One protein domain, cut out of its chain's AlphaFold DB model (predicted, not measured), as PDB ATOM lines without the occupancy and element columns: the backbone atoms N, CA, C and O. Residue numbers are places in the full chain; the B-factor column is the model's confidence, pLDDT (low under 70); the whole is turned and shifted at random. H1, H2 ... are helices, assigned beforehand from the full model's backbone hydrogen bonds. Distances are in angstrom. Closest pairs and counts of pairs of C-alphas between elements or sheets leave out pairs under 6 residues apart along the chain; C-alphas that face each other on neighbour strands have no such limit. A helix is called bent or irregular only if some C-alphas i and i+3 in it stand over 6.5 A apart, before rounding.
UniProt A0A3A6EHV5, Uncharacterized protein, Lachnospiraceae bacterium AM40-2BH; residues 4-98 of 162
ATOM      1  N   SER A   4      90.208  97.374  83.114       74.75
ATOM      2  CA  SER A   4      89.939  98.340  84.190       74.75
ATOM      3  C   SER A   4      88.931  97.827  85.220       74.75
ATOM      4  O   SER A   4      89.074  98.101  86.405       74.75
ATOM      5  N   ASN A   5      87.926  97.063  84.782       79.75
ATOM      6  CA  ASN A   5      86.890  96.540  85.670       79.75
ATOM      7  C   ASN A   5      87.403  95.357  86.505       79.75
ATOM      8  O   ASN A   5      86.877  95.121  87.586       79.75
ATOM      9  N   LEU A   6      88.438  94.644  86.041       83.56
ATOM     10  CA  LEU A   6      89.050  93.554  86.804       83.56
ATOM     11  C   LEU A   6      89.775  94.038  88.055       83.56
ATOM     12  O   LEU A   6      89.779  93.334  89.059       83.56
ATOM     13  N   PHE A   7      90.403  95.215  87.992       81.31
ATOM     14  CA  PHE A   7      91.268  95.718  89.062       81.31
ATOM     15  C   PHE A   7      90.537  95.867  90.405       81.31
ATOM     16  O   PHE A   7      91.143  95.735  91.463       81.31
ATOM     17  N   TYR A   8      89.222  96.088  90.362       84.44
ATOM     18  CA  TYR A   8      88.386  96.290  91.544       84.44
ATOM     19  C   TYR A   8      87.772  95.007  92.104       84.44
ATOM     20  O   TYR A   8      87.133  95.064  93.151       84.44
ATOM     21  N   LEU A   9      87.954  93.866  91.435       91.00
ATOM     22  CA  LEU A   9      87.349  92.618  91.878       91.00
ATOM     23  C   LEU A   9      87.933  92.173  93.216       91.00
ATOM     24  O   LEU A   9      89.150  92.053  93.384       91.00
ATOM     25  N   THR A  10      87.050  91.862  94.149       93.62
ATOM     26  CA  THR A  10      87.364  91.206  95.415       93.62
ATOM     27  C   THR A  10      87.743  89.738  95.197       93.62
ATOM     28  O   THR A  10      87.538  89.159  94.129       93.62
ATOM     29  N   ASN A  11      88.293  89.091  96.228       95.12
ATOM     30  CA  ASN A  11      88.561  87.649  96.172       95.12
ATOM     31  C   ASN A  11      87.271  86.827  96.027       95.12
ATOM     32  O   ASN A  11      87.292  85.758  95.422       95.12
ATOM     33  N   GLU A  12      86.164  87.304  96.595       94.94
ATOM     34  CA  GLU A  12      84.851  86.665  96.481       94.94
ATOM     35  C   GLU A  12      84.369  86.704  95.032       94.94
ATOM     36  O   GLU A  12      84.019  85.667  94.478       94.94
ATOM     37  N   GLU A  13      84.467  87.865  94.379       94.88
ATOM     38  CA  GLU A  13      84.116  88.014  92.964       94.88
ATOM     39  C   GLU A  13      85.064  87.239  92.040       94.88
ATOM     40  O   GLU A  13      84.614  86.653  91.058       94.88
ATOM     41  N   LEU A  14      86.362  87.163  92.358       95.31
ATOM     42  CA  LEU A  14      87.305  86.327  91.607       95.31
ATOM     43  C   LEU A  14      86.934  84.837  91.655       95.31
ATOM     44  O   LEU A  14      87.105  84.140  90.659       95.31
ATOM     45  N   ASN A  15      86.410  84.347  92.780       95.31
ATOM     46  CA  ASN A  15      85.965  82.956  92.908       95.31
ATOM     47  C   ASN A  15      84.702  82.636  92.092       95.31
ATOM     48  O   ASN A  15      84.349  81.467  91.979       95.31
ATOM     49  N   LEU A  16      84.025  83.636  91.514       94.44
ATOM     50  CA  LEU A  16      82.872  83.408  90.636       94.44
ATOM     51  C   LEU A  16      83.279  82.992  89.215       94.44
ATOM     52  O   LEU A  16      82.443  82.492  88.464       94.44
ATOM     53  N   PHE A  17      84.537  83.203  88.827       94.69
ATOM     54  CA  PHE A  17      85.032  82.777  87.520       94.69
ATOM     55  C   PHE A  17      85.337  81.284  87.503       94.69
ATOM     56  O   PHE A  17      85.701  80.699  88.517       94.69
ATOM     57  N   LYS A  18      85.275  80.675  86.312       95.50
ATOM     58  CA  LYS A  18      85.612  79.256  86.123       95.50
ATOM     59  C   LYS A  18      87.037  78.923  86.587       95.50
ATOM     60  O   LYS A  18      87.267  77.874  87.177       95.50
ATOM     61  N   TYR A  19      87.976  79.828  86.310       96.56
ATOM     62  CA  TYR A  19      89.387  79.703  86.670       96.56
ATOM     63  C   TYR A  19      89.831  80.960  87.440       96.56
ATOM     64  O   TYR A  19      90.374  81.897  86.846       96.56
ATOM     65  N   PRO A  20      89.580  81.028  88.759       97.06
ATOM     66  CA  PRO A  20      89.878  82.204  89.577       97.06
ATOM     67  C   PRO A  20      91.343  82.649  89.529       97.06
ATOM     68  O   PRO A  20      91.619  83.847  89.481       97.06
ATOM     69  N   ASN A  21      92.296  81.709  89.518       97.81
ATOM     70  CA  ASN A  21      93.721  82.054  89.472       97.81
ATOM     71  C   ASN A  21      94.117  82.657  88.121       97.81
ATOM     72  O   ASN A  21      94.861  83.630  88.106       97.81
ATOM     73  N   LEU A  22      93.579  82.156  87.002       97.56
ATOM     74  CA  LEU A  22      93.766  82.779  85.688       97.56
ATOM     75  C   LEU A  22      93.296  84.234  85.689       97.56
ATOM     76  O   LEU A  22      94.034  85.120  85.269       97.56
ATOM     77  N   MET A  23      92.096  84.495  86.206       96.50
ATOM     78  CA  MET A  23      91.578  85.861  86.272       96.50
ATOM     79  C   MET A  23      92.382  86.747  87.226       96.50
ATOM     80  O   MET A  23      92.560  87.929  86.940       96.50
ATOM     81  N   ALA A  24      92.919  86.184  88.310       96.81
ATOM     82  CA  ALA A  24      93.844  86.894  89.186       96.81
ATOM     83  C   ALA A  24      95.150  87.259  88.455       96.81
ATOM     84  O   ALA A  24      95.574  88.405  88.533       96.81
ATOM     85  N   GLU A  25      95.755  86.346  87.689       97.19
ATOM     86  CA  GLU A  25      96.948  86.657  86.883       97.19
ATOM     87  C   GLU A  25      96.654  87.740  85.832       97.19
ATOM     88  O   GLU A  25      97.419  88.690  85.701       97.19
ATOM     89  N   VAL A  26      95.515  87.663  85.135       95.44
ATOM     90  CA  VAL A  26      95.091  88.681  84.150       95.44
ATOM     91  C   VAL A  26      94.837  90.045  84.809       95.44
ATOM     92  O   VAL A  26      95.108  91.085  84.203       95.44
ATOM     93  N   ARG A  27      94.312  90.057  86.041       93.81
ATOM     94  CA  ARG A  27      94.078  91.279  86.820       93.81
ATOM     95  C   ARG A  27      95.387  91.943  87.235       93.81
ATOM     96  O   ARG A  27      95.510  93.156  87.095       93.81
ATOM     97  N   GLU A  28      96.315  91.161  87.776       93.25
ATOM     98  CA  GLU A  28      97.554  91.673  88.368       93.25
ATOM     99  C   GLU A  28      98.629  91.948  87.315       93.25
ATOM    100  O   GLU A  28      99.453  92.841  87.486       93.25
ATOM    101  N   THR A  29      98.629  91.230  86.196       92.19
ATOM    102  CA  THR A  29      99.641  91.433  85.163       92.19
ATOM    103  C   THR A  29      99.523  92.795  84.478       92.19
ATOM    104  O   THR A  29      98.449  93.376  84.297       92.19
ATOM    105  N   THR A  30     100.646  93.258  83.950       87.31
ATOM    106  CA  THR A  30     100.748  94.454  83.113       87.31
ATOM    107  C   THR A  30     100.496  94.136  81.636       87.31
ATOM    108  O   THR A  30     100.267  95.051  80.845       87.31
ATOM    109  N   TYR A  31     100.435  92.850  81.266       91.44
ATOM    110  CA  TYR A  31     100.214  92.405  79.891       91.44
ATOM    111  C   TYR A  31      98.881  92.867  79.321       91.44
ATOM    112  O   TYR A  31      97.829  92.742  79.946       91.44
ATOM    113  N   SER A  32      98.927  93.383  78.102       91.44
ATOM    114  CA  SER A  32      97.736  93.781  77.367       91.44
ATOM    115  C   SER A  32      96.919  92.543  76.958       91.44
ATOM    116  O   SER A  32      97.463  91.437  76.861       91.44
ATOM    117  N   ILE A  33      95.622  92.696  76.694       92.25
ATOM    118  CA  ILE A  33      94.792  91.582  76.207       92.25
ATOM    119  C   ILE A  33      95.274  91.104  74.836       92.25
ATOM    120  O   ILE A  33      95.250  89.902  74.582       92.25
ATOM    121  N   CYS A  34      95.808  91.998  73.999       92.44
ATOM    122  CA  CYS A  34      96.493  91.605  72.763       92.44
ATOM    123  C   CYS A  34      97.646  90.627  73.044       92.44
ATOM    124  O   CYS A  34      97.726  89.574  72.419       92.44
ATOM    125  N   THR A  35      98.491  90.940  74.034       93.75
ATOM    126  CA  THR A  35      99.625  90.085  74.433       93.75
ATOM    127  C   THR A  35      99.135  88.722  74.920       93.75
ATOM    128  O   THR A  35      99.662  87.681  74.535       93.75
ATOM    129  N   ILE A  36      98.088  88.712  75.748       95.31
ATOM    130  CA  ILE A  36      97.486  87.475  76.255       95.31
ATOM    131  C   ILE A  36      96.947  86.624  75.096       95.31
ATOM    132  O   ILE A  36      97.247  85.431  75.022       95.31
ATOM    133  N   ALA A  37      96.226  87.232  74.155       94.62
ATOM    134  CA  ALA A  37      95.696  86.549  72.981       94.62
ATOM    135  C   ALA A  37      96.797  85.976  72.074       94.62
ATOM    136  O   ALA A  37      96.672  84.848  71.591       94.62
ATOM    137  N   ASP A  38      97.892  86.710  71.871       94.25
ATOM    138  CA  ASP A  38      99.034  86.235  71.087       94.25
ATOM    139  C   ASP A  38      99.634  84.966  71.695       94.25
ATOM    140  O   ASP A  38      99.878  83.987  70.985       94.25
ATOM    141  N   HIS A  39      99.787  84.940  73.019       95.50
ATOM    142  CA  HIS A  39     100.273  83.767  73.743       95.50
ATOM    143  C   HIS A  39      99.271  82.611  73.762       95.50
ATOM    144  O   HIS A  39      99.692  81.458  73.791       95.50
ATOM    145  N   MET A  40      97.969  82.888  73.673       94.44
ATOM    146  CA  MET A  40      96.951  81.862  73.430       94.44
ATOM    147  C   MET A  40      97.018  81.289  72.003       94.44
ATOM    148  O   MET A  40      96.395  80.270  71.728       94.44
ATOM    149  N   GLY A  41      97.776  81.900  71.087       92.31
ATOM    150  CA  GLY A  41      97.822  81.506  69.676       92.31
ATOM    151  C   GLY A  41      96.693  82.111  68.837       92.31
ATOM    152  O   GLY A  41      96.442  81.657  67.723       92.31
ATOM    153  N   LEU A  42      96.029  83.151  69.345       87.88
ATOM    154  CA  LEU A  42      94.903  83.836  68.707       87.88
ATOM    155  C   LEU A  42      95.333  85.080  67.902       87.88
ATOM    156  O   LEU A  42      94.509  85.941  67.607       87.88
ATOM    157  N   SER A  43      96.608  85.177  67.521       71.06
ATOM    158  CA  SER A  43      97.279  86.406  67.058       71.06
ATOM    159  C   SER A  43      96.795  87.016  65.734       71.06
ATOM    160  O   SER A  43      97.261  88.088  65.338       71.06
ATOM    161  N   LYS A  44      95.884  86.359  65.000       77.06
ATOM    162  CA  LYS A  44      95.377  86.863  63.715       77.06
ATOM    163  C   LYS A  44      93.852  86.763  63.597       77.06
ATOM    164  O   LYS A  44      93.313  85.682  63.828       77.06
ATOM    165  N   PRO A  45      93.175  87.834  63.131       79.75
ATOM    166  CA  PRO A  45      93.703  89.191  62.896       79.75
ATOM    167  C   PRO A  45      94.156  89.882  64.200       79.75
ATOM    168  O   PRO A  45      93.868  89.383  65.283       79.75
ATOM    169  N   TYR A  46      94.876  91.011  64.093       76.25
ATOM    170  CA  TYR A  46      95.324  91.792  65.258       76.25
ATOM    171  C   TYR A  46      94.144  92.085  66.187       76.25
ATOM    172  O   TYR A  46      93.134  92.654  65.757       76.25
ATOM    173  N   ARG A  47      94.280  91.690  67.452       83.56
ATOM    174  CA  ARG A  47      93.218  91.810  68.451       83.56
ATOM    175  C   ARG A  47      93.307  93.134  69.190       83.56
ATOM    176  O   ARG A  47      94.361  93.756  69.241       83.56
ATOM    177  N   LYS A  48      92.185  93.581  69.741       88.38
ATOM    178  CA  LYS A  48      92.089  94.811  70.538       88.38
ATOM    179  C   LYS A  48      91.916  94.470  72.015       88.38
ATOM    180  O   LYS A  48      91.614  93.335  72.365       88.38
ATOM    181  N   GLU A  49      92.068  95.467  72.882       89.31
ATOM    182  CA  GLU A  49      91.920  95.278  74.331       89.31
ATOM    183  C   GLU A  49      90.511  94.826  74.761       89.31
ATOM    184  O   GLU A  49      90.328  94.226  75.820       89.31
ATOM    185  N   ASP A  50      89.507  95.093  73.932       88.00
ATOM    186  CA  ASP A  50      88.113  94.701  74.108       88.00
ATOM    187  C   ASP A  50      87.731  93.436  73.316       88.00
ATOM    188  O   ASP A  50      86.544  93.156  73.146       88.00
ATOM    189  N   ASP A  51      88.710  92.650  72.851       90.31
ATOM    190  CA  ASP A  51      88.462  91.443  72.058       90.31
ATOM    191  C   ASP A  51      87.571  90.423  72.786       90.31
ATOM    192  O   ASP A  51      87.942  89.821  73.797       90.31
ATOM    193  N   VAL A  52      86.375  90.219  72.235       90.75
ATOM    194  CA  VAL A  52      85.298  89.450  72.871       90.75
ATOM    195  C   VAL A  52      85.651  87.972  73.023       90.75
ATOM    196  O   VAL A  52      85.321  87.373  74.043       90.75
ATOM    197  N   GLU A  53      86.310  87.368  72.034       92.38
ATOM    198  CA  GLU A  53      86.656  85.943  72.073       92.38
ATOM    199  C   GLU A  53      87.702  85.659  73.154       92.38
ATOM    200  O   GLU A  53      87.519  84.740  73.957       92.38
ATOM    201  N   THR A  54      88.749  86.484  73.227       93.44
ATOM    202  CA  THR A  54      89.780  86.378  74.265       93.44
ATOM    203  C   THR A  54      89.145  86.530  75.643       93.44
ATOM    204  O   THR A  54      89.320  85.667  76.504       93.44
ATOM    205  N   TRP A  55      88.321  87.564  75.837       93.94
ATOM    206  CA  TRP A  55      87.619  87.771  77.102       93.94
ATOM    207  C   TRP A  55      86.709  86.604  77.475       93.94
ATOM    208  O   TRP A  55      86.764  86.148  78.616       93.94
ATOM    209  N   ASN A  56      85.912  86.090  76.535       93.69
ATOM    210  CA  ASN A  56      85.007  84.971  76.786       93.69
ATOM    211  C   ASN A  56      85.754  83.703  77.211       93.69
ATOM    212  O   ASN A  56      85.273  82.985  78.087       93.69
ATOM    213  N   LYS A  57      86.931  83.436  76.640       94.81
ATOM    214  CA  LYS A  57      87.778  82.309  77.049       94.81
ATOM    215  C   LYS A  57      88.351  82.507  78.453       94.81
ATOM    216  O   LYS A  57      88.253  81.599  79.273       94.81
ATOM    217  N   LEU A  58      88.888  83.692  78.751       94.69
ATOM    218  CA  LEU A  58      89.484  83.998  80.059       94.69
ATOM    219  C   LEU A  58      88.465  83.888  81.202       94.69
ATOM    220  O   LEU A  58      88.745  83.255  82.217       94.69
ATOM    221  N   ILE A  59      87.262  84.442  81.019       93.00
ATOM    222  CA  ILE A  59      86.206  84.409  82.045       93.00
ATOM    223  C   ILE A  59      85.485  83.053  82.134       93.00
ATOM    224  O   ILE A  59      84.724  82.828  83.071       93.00
ATOM    225  N   GLY A  60      85.729  82.145  81.182       91.06
ATOM    226  CA  GLY A  60      85.144  80.803  81.150       91.06
ATOM    227  C   GLY A  60      83.795  80.684  80.432       91.06
ATOM    228  O   GLY A  60      83.179  79.621  80.495       91.06
ATOM    229  N   ASN A  61      83.354  81.724  79.716       93.12
ATOM    230  CA  ASN A  61      82.167  81.696  78.846       93.12
ATOM    231  C   ASN A  61      82.392  80.899  77.550       93.12
ATOM    232  O   ASN A  61      81.445  80.570  76.838       93.12
ATOM    233  N   SER A  62      83.644  80.628  77.195       93.62
ATOM    234  CA  SER A  62      84.023  79.794  76.059       93.62
ATOM    235  C   SER A  62      85.115  78.821  76.470       93.62
ATOM    236  O   SER A  62      85.860  79.065  77.418       93.62
ATOM    237  N   GLU A  63      85.187  77.692  75.770       94.06
ATOM    238  CA  GLU A  63      86.189  76.675  76.057       94.06
ATOM    239  C   GLU A  63      87.604  77.210  75.803       94.06
ATOM    240  O   GLU A  63      87.888  77.829  74.770       94.06
ATOM    241  N   LEU A  64      88.480  76.956  76.776       94.88
ATOM    242  CA  LEU A  64      89.906  77.214  76.682       94.88
ATOM    243  C   LEU A  64      90.579  75.945  76.156       94.88
ATOM    244  O   LEU A  64      90.586  74.916  76.834       94.88
ATOM    245  N   LEU A  65      91.122  76.015  74.946       95.75
ATOM    246  CA  LEU A  65      91.783  74.883  74.310       95.75
ATOM    247  C   LEU A  65      93.108  74.577  75.012       95.75
ATOM    248  O   LEU A  65      93.768  75.453  75.569       95.75
ATOM    249  N   CYS A  66      93.546  73.322  74.922       94.94
ATOM    250  CA  CYS A  66      94.777  72.864  75.565       94.94
ATOM    251  C   CYS A  66      96.005  73.707  75.163       94.94
ATOM    252  O   CYS A  66      96.773  74.130  76.027       94.94
ATOM    253  N   GLY A  67      96.156  74.021  73.870       95.62
ATOM    254  CA  GLY A  67      97.245  74.875  73.379       95.62
ATOM    255  C   GLY A  67      97.203  76.298  73.946       95.62
ATOM    256  O   GLY A  67      98.241  76.831  74.330       95.62
ATOM    257  N   GLU A  68      96.004  76.871  74.077       96.94
ATOM    258  CA  GLU A  68      95.789  78.201  74.661       96.94
ATOM    259  C   GLU A  68      96.179  78.205  76.143       96.94
ATOM    260  O   GLU A  68      96.912  79.083  76.596       96.94
ATOM    261  N   ALA A  69      95.762  77.179  76.894       97.06
ATOM    262  CA  ALA A  69      96.100  77.025  78.305       97.06
ATOM    263  C   ALA A  69      97.614  76.885  78.535       97.06
ATOM    264  O   ALA A  69      98.164  77.531  79.428       97.06
ATOM    265  N   PHE A  70      98.306  76.091  77.710       97.62
ATOM    266  CA  PHE A  70      99.770  76.000  77.752       97.62
ATOM    267  C   PHE A  70     100.438  77.340  77.431       97.62
ATOM    268  O   PHE A  70     101.424  77.704  78.076       97.62
ATOM    269  N   GLY A  71      99.899  78.076  76.462       97.62
ATOM    270  CA  GLY A  71     100.330  79.427  76.128       97.62
ATOM    271  C   GLY A  71     100.254  80.383  77.316       97.62
ATOM    272  O   GLY A  71     101.243  81.037  77.652       97.62
ATOM    273  N   LEU A  72      99.116  80.390  78.014       97.88
ATOM    274  CA  LEU A  72      98.885  81.205  79.210       97.88
ATOM    275  C   LEU A  72      99.771  80.787  80.388       97.88
ATOM    276  O   LEU A  72     100.358  81.636  81.051       97.88
ATOM    277  N   SER A  73      99.921  79.484  80.630       97.81
ATOM    278  CA  SER A  73     100.816  78.951  81.666       97.81
ATOM    279  C   SER A  73     102.263  79.404  81.453       97.81
ATOM    280  O   SER A  73     102.922  79.821  82.407       97.81
ATOM    281  N   ARG A  74     102.740  79.402  80.201       97.44
ATOM    282  CA  ARG A  74     104.069  79.920  79.845       97.44
ATOM    283  C   ARG A  74     104.162  81.433  79.989       97.44
ATOM    284  O   ARG A  74     105.149  81.899  80.543       97.44
ATOM    285  N   LEU A  75     103.151  82.174  79.527       97.31
ATOM    286  CA  LEU A  75     103.101  83.636  79.640       97.31
ATOM    287  C   LEU A  75     103.223  84.084  81.098       97.31
ATOM    288  O   LEU A  75     104.036  84.942  81.419       97.31
ATOM    289  N   PHE A  76     102.426  83.486  81.982       96.94
ATOM    290  CA  PHE A  76     102.413  83.850  83.394       96.94
ATOM    291  C   PHE A  76     103.514  83.164  84.204       96.94
ATOM    292  O   PHE A  76     103.709  83.522  85.360       96.94
ATOM    293  N   GLY A  77     104.227  82.180  83.645       96.81
ATOM    294  CA  GLY A  77     105.258  81.424  84.359       96.81
ATOM    295  C   GLY A  77     104.700  80.630  85.547       96.81
ATOM    296  O   GLY A  77     105.265  80.670  86.644       96.81
ATOM    297  N   VAL A  78     103.555  79.967  85.361       97.19
ATOM    298  CA  VAL A  78     102.850  79.172  86.387       97.19
ATOM    299  C   VAL A  78     102.482  77.793  85.860       97.19
ATOM    300  O   VAL A  78     102.381  77.595  84.653       97.19
ATOM    301  N   SER A  79     102.222  76.843  86.757       97.69
ATOM    302  CA  SER A  79     101.713  75.528  86.365       97.69
ATOM    303  C   SER A  79     100.239  75.585  85.941       97.69
ATOM    304  O   SER A  79      99.486  76.464  86.377       97.69
ATOM    305  N   LEU A  80      99.813  74.630  85.108       97.31
ATOM    306  CA  LEU A  80      98.415  74.517  84.680       97.31
ATOM    307  C   LEU A  80      97.483  74.187  85.853       97.31
ATOM    308  O   LEU A  80      96.373  74.706  85.910       97.31
ATOM    309  N   GLU A  81      97.944  73.379  86.811       97.44
ATOM    310  CA  GLU A  81      97.170  72.980  87.994       97.44
ATOM    311  C   GLU A  81      96.843  74.169  88.901       97.44
ATOM    312  O   GLU A  81      95.802  74.185  89.557       97.44
ATOM    313  N   TYR A  82      97.734  75.162  88.950       97.94
ATOM    314  CA  TYR A  82      97.462  76.427  89.619       97.94
ATOM    315  C   TYR A  82      96.524  77.289  88.777       97.94
ATOM    316  O   TYR A  82      95.494  77.741  89.276       97.94
ATOM    317  N   LEU A  83      96.874  77.508  87.507       97.62
ATOM    318  CA  LEU A  83      96.198  78.476  86.647       97.62
ATOM    319  C   LEU A  83      94.724  78.121  86.420       97.62
ATOM    320  O   LEU A  83      93.860  78.992  86.493       97.62
ATOM    321  N   LEU A  84      94.451  76.836  86.186       96.75
ATOM    322  CA  LEU A  84      93.123  76.292  85.900       96.75
ATOM    323  C   LEU A  84      92.443  75.702  87.141       96.75
ATOM    324  O   LEU A  84      91.471  74.960  87.017       96.75
ATOM    325  N   ASN A  85      92.949  76.001  88.338       96.31
ATOM    326  CA  ASN A  85      92.302  75.564  89.566       96.31
ATOM    327  C   ASN A  85      90.935  76.239  89.714       96.31
ATOM    328  O   ASN A  85      90.841  77.458  89.578       96.31
ATOM    329  N   GLU A  86      89.911  75.469  90.074       95.75
ATOM    330  CA  GLU A  86      88.557  75.981  90.337       95.75
ATOM    331  C   GLU A  86      88.464  76.780  91.648       95.75
ATOM    332  O   GLU A  86      87.448  77.410  91.924       95.75
ATOM    333  N   LYS A  87      89.516  76.765  92.474       95.69
ATOM    334  CA  LYS A  87      89.603  77.546  93.709       95.69
ATOM    335  C   LYS A  87      90.722  78.572  93.625       95.69
ATOM    336  O   LYS A  87      91.857  78.266  93.243       95.69
ATOM    337  N   LEU A  88      90.408  79.795  94.045       97.69
ATOM    338  CA  LEU A  88      91.396  80.856  94.166       97.69
ATOM    339  C   LEU A  88      92.434  80.466  95.219       97.69
ATOM    340  O   LEU A  88      92.100  80.182  96.371       97.69
ATOM    341  N   LYS A  89      93.707  80.494  94.840       97.62
ATOM    342  CA  LYS A  89      94.807  80.350  95.783       97.62
ATOM    343  C   LYS A  89      95.082  81.707  96.413       97.62
ATOM    344  O   LYS A  89      95.431  82.664  95.721       97.62
ATOM    345  N   THR A  90      94.973  81.772  97.730       96.88
ATOM    346  CA  THR A  90      95.263  82.975  98.508       96.88
ATOM    347  C   THR A  90      96.462  82.760  99.425       96.88
ATOM    348  O   THR A  90      96.735  81.647  99.874       96.88
ATOM    349  N   VAL A  91      97.200  83.838  99.670       94.69
ATOM    350  CA  VAL A  91      98.302  83.935 100.632       94.69
ATOM    351  C   VAL A  91      98.098  85.255 101.365       94.69
ATOM    352  O   VAL A  91      97.929  86.290 100.717       94.69
ATOM    353  N   ASP A  92      98.013  85.212 102.694       93.06
ATOM    354  CA  ASP A  92      97.775  86.384 103.550       93.06
ATOM    355  C   ASP A  92      96.582  87.254 103.107       93.06
ATOM    356  O   ASP A  92      96.634  88.480 103.058       93.06
ATOM    357  N   GLY A  93      95.478  86.602 102.726       92.31
ATOM    358  CA  GLY A  93      94.240  87.278 102.323       92.31
ATOM    359  C   GLY A  93      94.271  87.932 100.936       92.31
ATOM    360  O   GLY A  93      93.254  88.472 100.497       92.31
ATOM    361  N   LYS A  94      95.384  87.853 100.200       94.62
ATOM    362  CA  LYS A  94      95.497  88.300  98.802       94.62
ATOM    363  C   LYS A  94      95.622  87.103  97.853       94.62
ATOM    364  O   LYS A  94      96.085  86.045  98.279       94.62
ATOM    365  N   PRO A  95      95.223  87.217  96.575       96.25
ATOM    366  CA  PRO A  95      95.488  86.166  95.596       96.25
ATOM    367  C   PRO A  95      96.986  85.936  95.439       96.25
ATOM    368  O   PRO A  95      97.759  86.887  95.490       96.25
ATOM    369  N   ALA A  96      97.410  84.697  95.204       96.56
ATOM    370  CA  ALA A  96      98.828  84.395  94.998       96.56
ATOM    371  C   ALA A  96      99.443  85.217  93.845       96.56
ATOM    372  O   ALA A  96     100.598  85.625  93.944       96.56
ATOM    373  N   ALA A  97      98.653  85.525  92.808       96.44
ATOM    374  CA  ALA A  97      99.038  86.415  91.715       96.44
ATOM    375  C   ALA A  97      99.500  87.801  92.207       96.44
ATOM    376  O   ALA A  97     100.498  88.310  91.713       96.44
ATOM    377  N   TYR A  98      98.849  88.387  93.220       94.25
ATOM    378  CA  TYR A  98      99.220  89.708  93.750       94.25
ATOM    379  C   TYR A  98     100.685  89.738  94.195       94.25
ATOM    380  O   TYR A  98     101.442  90.622  93.812       94.25
TER     381      TYR A  98
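This is residues 4 to 98 of the 162 residues of an uncharacterized protein of Lachnospiraceae bacterium AM40-2BH (UniProt A0A3A6EHV5). This is an elongated, irregular cluster of six short helices, with H2 near its middle, H3, H4 and H5 gathered toward one end and H1 toward the other. H6 packs on H2 and H5; the long link after H3 reaches to one extreme of the long axis, and the last stretch, residues 84 to 98, makes a short paired turn at the other. The printed part has 95 residues with six named helices, H1 to H6 in order, and no named strand. Its class is all helix, though under half of the residues, 44 of 95, are in named elements. It is compact, with a radius of gyration of the C-alphas of 12.4 A, and spans 40 by 26 by 23 A.

H1, residues 11 to 14, begins with C-alpha 11 at (88.561, 87.649, 96.172). H2, residues 20 to 28, is 12.2 A from first to last C-alpha. H3, residues 33 to 40, is 10.3 A long, and H4, residues 52 to 59, is 10.5 A long; C-alpha 52 is at (85.298, 89.450, 72.871). H5, residues 66 to 76, is the longest helix at 15.5 A. H6, residues 80 to 83, ends with C-alpha 83 at (96.198, 78.476, 86.647).

H2 is the hub, touching three other helices. H1 and H2 touch only at the corner by their link, with the closest C-alphas, those of Leu 14 and Pro 20, 5.3 A apart. H2 and H6 touch, the closest C-alphas being those of Leu 22 and Leu 83, at 5.0 A. H2 and H4 only just touch, with 3 pairs of C-alphas within 8 A, the closest those of Met 23 and Leu 58 at 6.8 A; they run opposite ways at a steep tilt of 61 degrees. H3 and H5 touch, opposite ways at a steep tilt of 56 degrees, with the closest C-alphas, those of Met 40 and Glu 68, 4.0 A apart. H5 and H6 touch, the closest C-alphas being those of Ser 73 and Leu 80, at 5.9 A. H3 and H4 are close but not clearly touching, about perpendicular at 74 degrees, with the closest C-alphas, those of Ala 37 and Thr 54, 6.1 A apart. Among the pairs that are apart are H1 and H5, and H4 and H6. Every O i to N i+4 pair is within hydrogen-bond range in H2, H3, H4 and H5; H1 and H6 are too short for such a pair.

The two C-alphas farthest apart, those of Pro 45 and Asp 92, are 41.0 A from each other. The link H3 to H4, 11 residues, is long. Residues 90 to 91 pair with residues 94 to 95, antiparallel. The printed part has no cut; its mean pLDDT is 93.1, and no printed residue is under 70.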